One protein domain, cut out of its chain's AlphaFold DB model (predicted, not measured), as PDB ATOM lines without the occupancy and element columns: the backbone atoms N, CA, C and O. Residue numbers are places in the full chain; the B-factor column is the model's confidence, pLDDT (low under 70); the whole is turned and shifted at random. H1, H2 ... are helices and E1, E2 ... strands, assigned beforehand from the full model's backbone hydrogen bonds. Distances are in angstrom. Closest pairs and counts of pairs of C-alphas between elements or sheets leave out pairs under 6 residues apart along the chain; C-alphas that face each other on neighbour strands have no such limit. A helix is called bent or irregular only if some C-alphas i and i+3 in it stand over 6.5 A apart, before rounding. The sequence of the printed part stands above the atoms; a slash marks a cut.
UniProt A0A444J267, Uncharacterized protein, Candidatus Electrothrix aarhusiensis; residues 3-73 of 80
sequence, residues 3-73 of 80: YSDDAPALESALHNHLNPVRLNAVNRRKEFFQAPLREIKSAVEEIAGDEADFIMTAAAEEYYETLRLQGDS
ATOM      1  N   TYR A   3      28.710  25.401  -5.518       86.50
ATOM      2  CA  TYR A   3      28.589  24.000  -5.913       86.50
ATOM      3  C   TYR A   3      29.516  23.736  -7.096       86.50
ATOM      4  O   TYR A   3      29.610  24.569  -7.987       86.50
ATOM      5  N   SER A   4      30.227  22.614  -7.069       88.19
ATOM      6  CA  SER A   4      31.134  22.173  -8.131       88.19
ATOM      7  C   SER A   4      31.239  20.652  -8.084       88.19
ATOM      8  O   SER A   4      31.280  20.081  -6.987       88.19
ATOM      9  N   ASP A   5      31.302  20.016  -9.253       86.81
ATOM     10  CA  ASP A   5      31.508  18.568  -9.382       86.81
ATOM     11  C   ASP A   5      32.922  18.145  -8.936       86.81
ATOM     12  O   ASP A   5      33.096  17.069  -8.362       86.81
ATOM     13  N   ASP A   6      33.920  19.020  -9.116       89.25
ATOM     14  CA  ASP A   6      35.286  18.852  -8.601       89.25
ATOM     15  C   ASP A   6      35.629  19.976  -7.610       89.25
ATOM     16  O   ASP A   6      36.409  20.903  -7.869       89.25
ATOM     17  N   ALA A   7      34.992  19.907  -6.437       88.88
ATOM     18  CA  ALA A   7      35.226  20.855  -5.352       88.88
ATOM     19  C   ALA A   7      36.710  20.948  -4.917       88.88
ATOM     20  O   ALA A   7      37.183  22.075  -4.756       88.88
ATOM     21  N   PRO A   8      37.482  19.845  -4.775       89.94
ATOM     22  CA  PRO A   8      38.902  19.922  -4.414       89.94
ATOM     23  C   PRO A   8      39.766  20.693  -5.423       89.94
ATOM     24  O   PRO A   8      40.662  21.452  -5.022       89.94
ATOM     25  N   ALA A   9      39.519  20.515  -6.727       90.56
ATOM     26  CA  ALA A   9      40.245  21.244  -7.764       90.56
ATOM     27  C   ALA A   9      39.901  22.741  -7.741       90.56
ATOM     28  O   ALA A   9      40.810  23.579  -7.749       90.56
ATOM     29  N   LEU A  10      38.610  23.077  -7.639       90.75
ATOM     30  CA  LEU A  10      38.148  24.464  -7.557       90.75
ATOM     31  C   LEU A  10      38.677  25.173  -6.303       90.75
ATOM     32  O   LEU A  10      39.155  26.304  -6.388       90.75
ATOM     33  N   GLU A  11      38.649  24.504  -5.149       90.62
ATOM     34  CA  GLU A  11      39.204  25.023  -3.897       90.62
ATOM     35  C   GLU A  11      40.694  25.339  -4.053       90.62
ATOM     36  O   GLU A  11      41.131  26.460  -3.792       90.62
ATOM     37  N   SER A  12      41.477  24.388  -4.566       91.38
ATOM     38  CA  SER A  12      42.916  24.581  -4.772       91.38
ATOM     39  C   SER A  12      43.209  25.758  -5.709       91.38
ATOM     40  O   SER A  12      44.111  26.563  -5.447       91.38
ATOM     41  N   ALA A  13      42.437  25.895  -6.787       91.44
ATOM     42  CA  ALA A  13      42.568  26.994  -7.734       91.44
ATOM     43  C   ALA A  13      42.212  28.352  -7.101       91.44
ATOM     44  O   ALA A  13      42.976  29.311  -7.245       91.44
ATOM     45  N   LEU A  14      41.125  28.426  -6.326       91.44
ATOM     46  CA  LEU A  14      40.739  29.632  -5.587       91.44
ATOM     47  C   LEU A  14      41.785  30.028  -4.543       91.44
ATOM     48  O   LEU A  14      42.124  31.206  -4.432       91.44
ATOM     49  N   HIS A  15      42.344  29.065  -3.808       89.75
ATOM     50  CA  HIS A  15      43.390  29.341  -2.820       89.75
ATOM     51  C   HIS A  15      44.640  29.917  -3.485       89.75
ATOM     52  O   HIS A  15      45.228  30.859  -2.955       89.75
ATOM     53  N   ASN A  16      45.018  29.409  -4.663       90.38
ATOM     54  CA  ASN A  16      46.126  29.957  -5.445       90.38
ATOM     55  C   ASN A  16      45.822  31.370  -5.963       90.38
ATOM     56  O   ASN A  16      46.679  32.248  -5.851       90.38
ATOM     57  N   HIS A  17      44.608  31.602  -6.471       90.88
ATOM     58  CA  HIS A  17      44.174  32.903  -6.983       90.88
ATOM     59  C   HIS A  17      44.119  33.974  -5.877       90.88
ATOM     60  O   HIS A  17      44.570  35.097  -6.077       90.88
ATOM     61  N   LEU A  18      43.638  33.616  -4.681       90.00
ATOM     62  CA  LEU A  18      43.488  34.526  -3.538       90.00
ATOM     63  C   LEU A  18      44.744  34.635  -2.661       90.00
ATOM     64  O   LEU A  18      44.816  35.494  -1.781       90.00
ATOM     65  N   ASN A  19      45.764  33.806  -2.892       88.69
ATOM     66  CA  ASN A  19      47.016  33.824  -2.132       88.69
ATOM     67  C   ASN A  19      47.681  35.222  -2.019       88.69
ATOM     68  O   ASN A  19      48.223  35.512  -0.949       88.69
ATOM     69  N   PRO A  20      47.628  36.117  -3.032       88.19
ATOM     70  CA  PRO A  20      48.175  37.474  -2.922       88.19
ATOM     71  C   PRO A  20      47.478  38.358  -1.878       88.19
ATOM     72  O   PRO A  20      48.117  39.239  -1.310       88.19
ATOM     73  N   VAL A  21      46.191  38.121  -1.598       87.94
ATOM     74  CA  VAL A  21      45.369  38.909  -0.655       87.94
ATOM     75  C   VAL A  21      45.165  38.192   0.686       87.94
ATOM     76  O   VAL A  21      44.212  38.450   1.430       87.94
ATOM     77  N   ARG A  22      46.054  37.248   1.013       87.50
ATOM     78  CA  ARG A  22      45.983  36.466   2.248       87.50
ATOM     79  C   ARG A  22      46.325  37.324   3.466       87.50
ATOM     80  O   ARG A  22      47.380  37.945   3.530       87.50
ATOM     81  N   LEU A  23      45.461  37.283   4.478       84.12
ATOM     82  CA  LEU A  23      45.599  38.083   5.699       84.12
ATOM     83  C   LEU A  23      46.610  37.491   6.693       84.12
ATOM     84  O   LEU A  23      47.321  38.219   7.382       84.12
ATOM     85  N   ASN A  24      46.705  36.163   6.764       80.38
ATOM     86  CA  ASN A  24      47.588  35.487   7.715       80.38
ATOM     87  C   ASN A  24      48.923  35.098   7.070       80.38
ATOM     88  O   ASN A  24      49.074  33.999   6.535       80.38
ATOM     89  N   ALA A  25      49.915  35.982   7.179       69.12
ATOM     90  CA  ALA A  25      51.266  35.734   6.667       69.12
ATOM     91  C   ALA A  25      52.092  34.764   7.542       69.12
ATOM     92  O   ALA A  25      52.963  34.062   7.035       69.12
ATOM     93  N   VAL A  26      51.814  34.701   8.853       70.06
ATOM     94  CA  VAL A  26      52.645  33.968   9.831       70.06
ATOM     95  C   VAL A  26      52.132  32.550  10.103       70.06
ATOM     96  O   VAL A  26      52.916  31.609  10.179       70.06
ATOM     97  N   ASN A  27      50.814  32.363  10.224       75.62
ATOM     98  CA  ASN A  27      50.207  31.050  10.462       75.62
ATOM     99  C   ASN A  27      49.404  30.596   9.239       75.62
ATOM    100  O   ASN A  27      48.227  30.919   9.095       75.62
ATOM    101  N   ARG A  28      50.050  29.806   8.376       69.25
ATOM    102  CA  ARG A  28      49.481  29.351   7.097       69.25
ATOM    103  C   ARG A  28      48.460  28.214   7.228       69.25
ATOM    104  O   ARG A  28      47.853  27.877   6.222       69.25
ATOM    105  N   ARG A  29      48.242  27.656   8.432       76.31
ATOM    106  CA  ARG A  29      47.132  26.709   8.696       76.31
ATOM    107  C   ARG A  29      45.760  27.389   8.666       76.31
ATOM    108  O   ARG A  29      44.749  26.705   8.640       76.31
ATOM    109  N   LYS A  30      45.727  28.722   8.751       77.06
ATOM    110  CA  LYS A  30      44.509  29.530   8.769       77.06
ATOM    111  C   LYS A  30      44.374  30.280   7.448       77.06
ATOM    112  O   LYS A  30      45.177  31.167   7.161       77.06
ATOM    113  N   GLU A  31      43.342  29.964   6.681       81.50
ATOM    114  CA  GLU A  31      43.181  30.417   5.295       81.50
ATOM    115  C   GLU A  31      42.180  31.572   5.214       81.50
ATOM    116  O   GLU A  31      41.031  31.412   4.827       81.50
ATOM    117  N   PHE A  32      42.624  32.751   5.658       85.62
ATOM    118  CA  PHE A  32      41.820  33.974   5.635       85.62
ATOM    119  C   PHE A  32      42.310  34.897   4.524       85.62
ATOM    120  O   PHE A  32      43.508  35.189   4.442       85.62
ATOM    121  N   PHE A  33      41.379  35.382   3.710       88.88
ATOM    122  CA  PHE A  33      41.643  36.217   2.542       88.88
ATOM    123  C   PHE A  33      40.804  37.492   2.616       88.88
ATOM    124  O   PHE A  33      39.659  37.461   3.070       88.88
ATOM    125  N   GLN A  34      41.371  38.612   2.176       89.50
ATOM    126  CA  GLN A  34      40.650  39.874   2.056       89.50
ATOM    127  C   GLN A  34      40.140  40.031   0.623       89.50
ATOM    128  O   GLN A  34      40.798  40.659  -0.198       89.50
ATOM    129  N   ALA A  35      38.973  39.454   0.330       87.31
ATOM    130  CA  ALA A  35      38.341  39.550  -0.983       87.31
ATOM    131  C   ALA A  35      36.830  39.825  -0.853       87.31
ATOM    132  O   ALA A  35      36.157  39.191  -0.033       87.31
ATOM    133  N   PRO A  36      36.262  40.765  -1.631       89.19
ATOM    134  CA  PRO A  36      34.822  40.956  -1.713       89.19
ATOM    135  C   PRO A  36      34.151  39.770  -2.422       89.19
ATOM    136  O   PRO A  36      34.696  39.194  -3.358       89.19
ATOM    137  N   LEU A  37      32.902  39.465  -2.054       86.31
ATOM    138  CA  LEU A  37      32.123  38.364  -2.656       86.31
ATOM    139  C   LEU A  37      32.028  38.430  -4.188       86.31
ATOM    140  O   LEU A  37      31.922  37.397  -4.838       86.31
ATOM    141  N   ARG A  38      32.061  39.638  -4.766       88.12
ATOM    142  CA  ARG A  38      32.061  39.829  -6.224       88.12
ATOM    143  C   ARG A  38      33.347  39.322  -6.873       88.12
ATOM    144  O   ARG A  38      33.249  38.664  -7.896       88.12
ATOM    145  N   GLU A  39      34.508  39.574  -6.267       88.44
ATOM    146  CA  GLU A  39      35.787  39.041  -6.763       88.44
ATOM    147  C   GLU A  39      35.823  37.521  -6.656       88.44
ATOM    148  O   GLU A  39      36.257  36.862  -7.590       88.44
ATOM    149  N   ILE A  40      35.297  36.953  -5.566       89.31
ATOM    150  CA  ILE A  40      35.229  35.494  -5.417       89.31
ATOM    151  C   ILE A  40      34.317  34.893  -6.497       89.31
ATOM    152  O   ILE A  40      34.689  33.900  -7.110       89.31
ATOM    153  N   LYS A  41      33.156  35.504  -6.773       89.19
ATOM    154  CA  LYS A  41      32.263  35.060  -7.855       89.19
ATOM    155  C   LYS A  41      32.953  35.116  -9.217       89.19
ATOM    156  O   LYS A  41      32.918  34.124  -9.930       89.19
ATOM    157  N   SER A  42      33.605  36.231  -9.547       90.12
ATOM    158  CA  SER A  42      34.326  36.359 -10.817       90.12
ATOM    159  C   SER A  42      35.478  35.363 -10.930       90.12
ATOM    160  O   SER A  42      35.629  34.748 -11.975       90.12
ATOM    161  N   ALA A  43      36.231  35.118  -9.854       90.62
ATOM    162  CA  ALA A  43      37.281  34.102  -9.853       90.62
ATOM    163  C   ALA A  43      36.718  32.687 -10.080       90.62
ATOM    164  O   ALA A  43      37.312  31.905 -10.813       90.62
ATOM    165  N   VAL A  44      35.566  32.353  -9.486       90.31
ATOM    166  CA  VAL A  44      34.889  31.065  -9.727       90.31
ATOM    167  C   VAL A  44      34.442  30.940 -11.184       90.31
ATOM    168  O   VAL A  44      34.717  29.917 -11.804       90.31
ATOM    169  N   GLU A  45      33.819  31.982 -11.740       88.94
ATOM    170  CA  GLU A  45      33.401  32.028 -13.151       88.94
ATOM    171  C   GLU A  45      34.604  31.919 -14.107       88.94
ATOM    172  O   GLU A  45      34.516  31.255 -15.133       88.94
ATOM    173  N   GLU A  46      35.749  32.516 -13.773       89.31
ATOM    174  CA  GLU A  46      36.973  32.412 -14.580       89.31
ATOM    175  C   GLU A  46      37.630  31.027 -14.505       89.31
ATOM    176  O   GLU A  46      38.194  30.563 -15.496       89.31
ATOM    177  N   ILE A  47      37.592  30.376 -13.339       88.50
ATOM    178  CA  ILE A  47      38.276  29.095 -13.101       88.50
ATOM    179  C   ILE A  47      37.448  27.911 -13.604       88.50
ATOM    180  O   ILE A  47      38.006  27.009 -14.224       88.50
ATOM    181  N   ALA A  48      36.149  27.893 -13.300       84.50
ATOM    182  CA  ALA A  48      35.266  26.756 -13.563       84.50
ATOM    183  C   ALA A  48      34.200  27.043 -14.632       84.50
ATOM    184  O   ALA A  48      33.538  26.118 -15.092       84.50
ATOM    185  N   GLY A  49      34.023  28.299 -15.055       81.94
ATOM    186  CA  GLY A  49      32.996  28.652 -16.036       81.94
ATOM    187  C   GLY A  49      31.596  28.259 -15.565       81.94
ATOM    188  O   GLY A  49      31.196  28.591 -14.450       81.94
ATOM    189  N   ASP A  50      30.878  27.532 -16.421       76.19
ATOM    190  CA  ASP A  50      29.527  27.020 -16.156       76.19
ATOM    191  C   ASP A  50      29.515  25.731 -15.301       76.19
ATOM    192  O   ASP A  50      28.445  25.224 -14.976       76.19
ATOM    193  N   GLU A  51      30.679  25.178 -14.932       78.31
ATOM    194  CA  GLU A  51      30.782  23.947 -14.124       78.31
ATOM    195  C   GLU A  51      30.662  24.205 -12.611       78.31
ATOM    196  O   GLU A  51      30.676  23.267 -11.812       78.31
ATOM    197  N   ALA A  52      30.541  25.473 -12.197       80.75
ATOM    198  CA  ALA A  52      30.361  25.836 -10.798       80.75
ATOM    199  C   ALA A  52      29.228  26.849 -10.585       80.75
ATOM    200  O   ALA A  52      29.240  27.958 -11.117       80.75
ATOM    201  N   ASP A  53      28.292  26.508  -9.701       81.44
ATOM    202  CA  ASP A  53      27.172  27.372  -9.333       81.44
ATOM    203  C   ASP A  53      27.510  28.220  -8.103       81.44
ATOM    204  O   ASP A  53      27.653  27.718  -6.981       81.44
ATOM    205  N   PHE A  54      27.590  29.542  -8.291       83.94
ATOM    206  CA  PHE A  54      27.825  30.494  -7.203       83.94
ATOM    207  C   PHE A  54      26.515  31.079  -6.656       83.94
ATOM    208  O   PHE A  54      25.909  31.985  -7.232       83.94
ATOM    209  N   ILE A  55      26.123  30.651  -5.457       83.44
ATOM    210  CA  ILE A  55      24.937  31.148  -4.752       83.44
ATOM    211  C   ILE A  55      25.337  32.253  -3.770       83.44
ATOM    212  O   ILE A  55      25.914  31.994  -2.706       83.44
ATOM    213  N   MET A  56      24.989  33.499  -4.105       76.00
ATOM    214  CA  MET A  56      25.209  34.675  -3.247       76.00
ATOM    215  C   MET A  56      24.227  34.762  -2.072       76.00
ATOM    216  O   MET A  56      24.582  35.263  -1.009       76.00
ATOM    217  N   THR A  57      23.007  34.265  -2.253       70.56
ATOM    218  CA  THR A  57      21.913  34.322  -1.275       70.56
ATOM    219  C   THR A  57      21.657  32.949  -0.681       70.56
ATOM    220  O   THR A  57      20.523  32.478  -0.702       70.56
ATOM    221  N   ALA A  58      22.706  32.265  -0.213       64.12
ATOM    222  CA  ALA A  58      22.511  31.005   0.492       64.12
ATOM    223  C   ALA A  58      21.558  31.288   1.659       64.12
ATOM    224  O   ALA A  58      21.902  32.041   2.573       64.12
ATOM    225  N   ALA A  59      20.323  30.791   1.556       62.94
ATOM    226  CA  ALA A  59      19.332  30.968   2.594       62.94
ATOM    227  C   ALA A  59      19.918  30.314   3.841       62.94
ATOM    228  O   ALA A  59      20.271  29.137   3.824       62.94
ATOM    229  N   ALA A  60      20.104  31.094   4.902       65.88
ATOM    230  CA  ALA A  60      20.661  30.595   6.147       65.88
ATOM    231  C   ALA A  60      19.572  29.815   6.905       65.88
ATOM    232  O   ALA A  60      19.184  30.197   8.003       65.88
ATOM    233  N   GLU A  61      19.001  28.781   6.284       67.81
ATOM    234  CA  GLU A  61      17.838  28.056   6.804       67.81
ATOM    235  C   GLU A  61      18.107  27.498   8.197       67.81
ATOM    236  O   GLU A  61      17.300  27.735   9.085       67.81
ATOM    237  N   GLU A  62      19.277  26.903   8.434       66.56
ATOM    238  CA  GLU A  62      19.681  26.407   9.759       66.56
ATOM    239  C   GLU A  62      19.839  27.533  10.797       66.56
ATOM    240  O   GLU A  62      19.519  27.366  11.975       66.56
ATOM    241  N   TYR A  63      20.284  28.721  10.375       72.31
ATOM    242  CA  TYR A  63      20.341  29.904  11.239       72.31
ATOM    243  C   TYR A  63      18.934  30.406  11.586       72.31
ATOM    244  O   TYR A  63      18.652  30.706  12.745       72.31
ATOM    245  N   TYR A  64      18.029  30.458  10.605       77.44
ATOM    246  CA  TYR A  64      16.628  30.819  10.828       77.44
ATOM    247  C   TYR A  64      15.878  29.755  11.639       77.44
ATOM    248  O   TYR A  64      14.998  30.096  12.425       77.44
ATOM    249  N   GLU A  65      16.235  28.482  11.496       76.31
ATOM    250  CA  GLU A  65      15.726  27.378  12.307       76.31
ATOM    251  C   GLU A  65      16.206  27.496  13.757       76.31
ATOM    252  O   GLU A  65      15.393  27.449  14.680       76.31
ATOM    253  N   THR A  66      17.490  27.795  13.962       78.19
ATOM    254  CA  THR A  66      18.046  28.095  15.288       78.19
ATOM    255  C   THR A  66      17.347  29.299  15.927       78.19
ATOM    256  O   THR A  66      16.955  29.229  17.089       78.19
ATOM    257  N   LEU A  67      17.119  30.383  15.173       78.44
ATOM    258  CA  LEU A  67      16.361  31.552  15.640       78.44
ATOM    259  C   LEU A  67      14.922  31.201  16.045       78.44
ATOM    260  O   LEU A  67      14.438  31.726  17.045       78.44
ATOM    261  N   ARG A  68      14.236  30.323  15.300       82.75
ATOM    262  CA  ARG A  68      12.879  29.854  15.644       82.75
ATOM    263  C   ARG A  68      12.885  29.049  16.944       82.75
ATOM    264  O   ARG A  68      12.094  29.345  17.833       82.75
ATOM    265  N   LEU A  69      13.825  28.112  17.090       79.38
ATOM    266  CA  LEU A  69      13.997  27.314  18.310       79.38
ATOM    267  C   LEU A  69      14.354  28.178  19.529       79.38
ATOM    268  O   LEU A  69      13.903  27.909  20.640       79.38
ATOM    269  N   GLN A  70      15.142  29.239  19.332       76.75
ATOM    270  CA  GLN A  70      15.468  30.203  20.384       76.75
ATOM    271  C   GLN A  70      14.278  31.119  20.719       76.75
ATOM    272  O   GLN A  70      14.058  31.421  21.894       76.75
ATOM    273  N   GLY A  71      13.484  31.521  19.722       63.28
ATOM    274  CA  GLY A  71      12.292  32.359  19.890       63.28
ATOM    275  C   GLY A  71      11.155  31.690  20.672       63.28
ATOM    276  O   GLY A  71      10.460  32.373  21.422       63.28
ATOM    277  N   ASP A  72      11.017  30.363  20.589       53.38
ATOM    278  CA  ASP A  72       9.982  29.596  21.309       53.38
ATOM    279  C   ASP A  72      10.258  29.418  22.818       53.38
ATOM    280  O   ASP A  72       9.387  29.004  23.582       53.38
ATOM    281  N   SER A  73      11.450  29.788  23.300       52.59
ATOM    282  CA  SER A  73      11.824  29.656  24.720       52.59
ATOM    283  C   SER A  73      11.397  30.838  25.613       52.59
ATOM    284  O   SER A  73      11.745  30.883  26.792       52.59
TER     285      SER A  73
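What this domain is: This is residues 3 to 73 of the 80 residues of an uncharacterized protein of Candidatus Electrothrix aarhusiensis (UniProt A0A444J267). Two irregular helices, H1 and H2, make a small hairpin body, and an arm ending in a third helix, H3, sticks out from it with residues 57 to 73 standing free. The long loop of residues 22 to 36 joins H1 to H2, and the short strand E1, straight after H2, pairs briefly with residues 3 to 4. The printed part has 71 residues, mostly helix by class, with three named helices and one named strand in the order H1, H2, E1, H3. It is loose, with a radius of gyration of the C-alphas of 15.9 A, and spans 46 by 35 by 21 A.

Where its parts are: H1, residues 7 to 21, begins with C-alpha 7 at (35.226, 20.855, -5.352) and is 21.2 A long; it is irregular, with C-alphas 17 and 20 7.3 A apart. H2, residues 37 to 51, is 18.5 A long and also irregular, with C-alphas 47 and 50 9.5 A apart. E1 is residues 52 to 54. H3, residues 61 to 73, is 19.0 A long and ends with C-alpha 73 at (11.824, 29.656, 24.720).

How they stand to each other: H1 and H2 form a helical hairpin and touch, the closest C-alphas being those of Leu 10 and Ala 48, 7.0 A apart. H2 touches H1 with residues 43 to 48 alone. Their lines stand at 36 degrees, only just a steep tilt, and they run opposite ways. The closest C-alphas of H2 and E1 are those of Lys 41 and Phe 54, 6.4 A apart. E1 pairs with no named strand; its residues 52 to 53 pair antiparallel with residues 3 to 4. H3 is apart from H1, H2 and E1. O i to N i+4 pairs within hydrogen-bond range number 9 of 11 in H1, 9 of 11 in H2 and 8 of 9 in H3.

The domain as a whole: The farthest C-alphas, those of Glu 46 and Ser 73, are 46.7 A apart. The printed part has no cut, and the link from H1 to H2 is long, at 15 residues. Mean pLDDT of the printed part is 81.8; residues 25, 28, 58 to 62 and 71 to 73 are under 70.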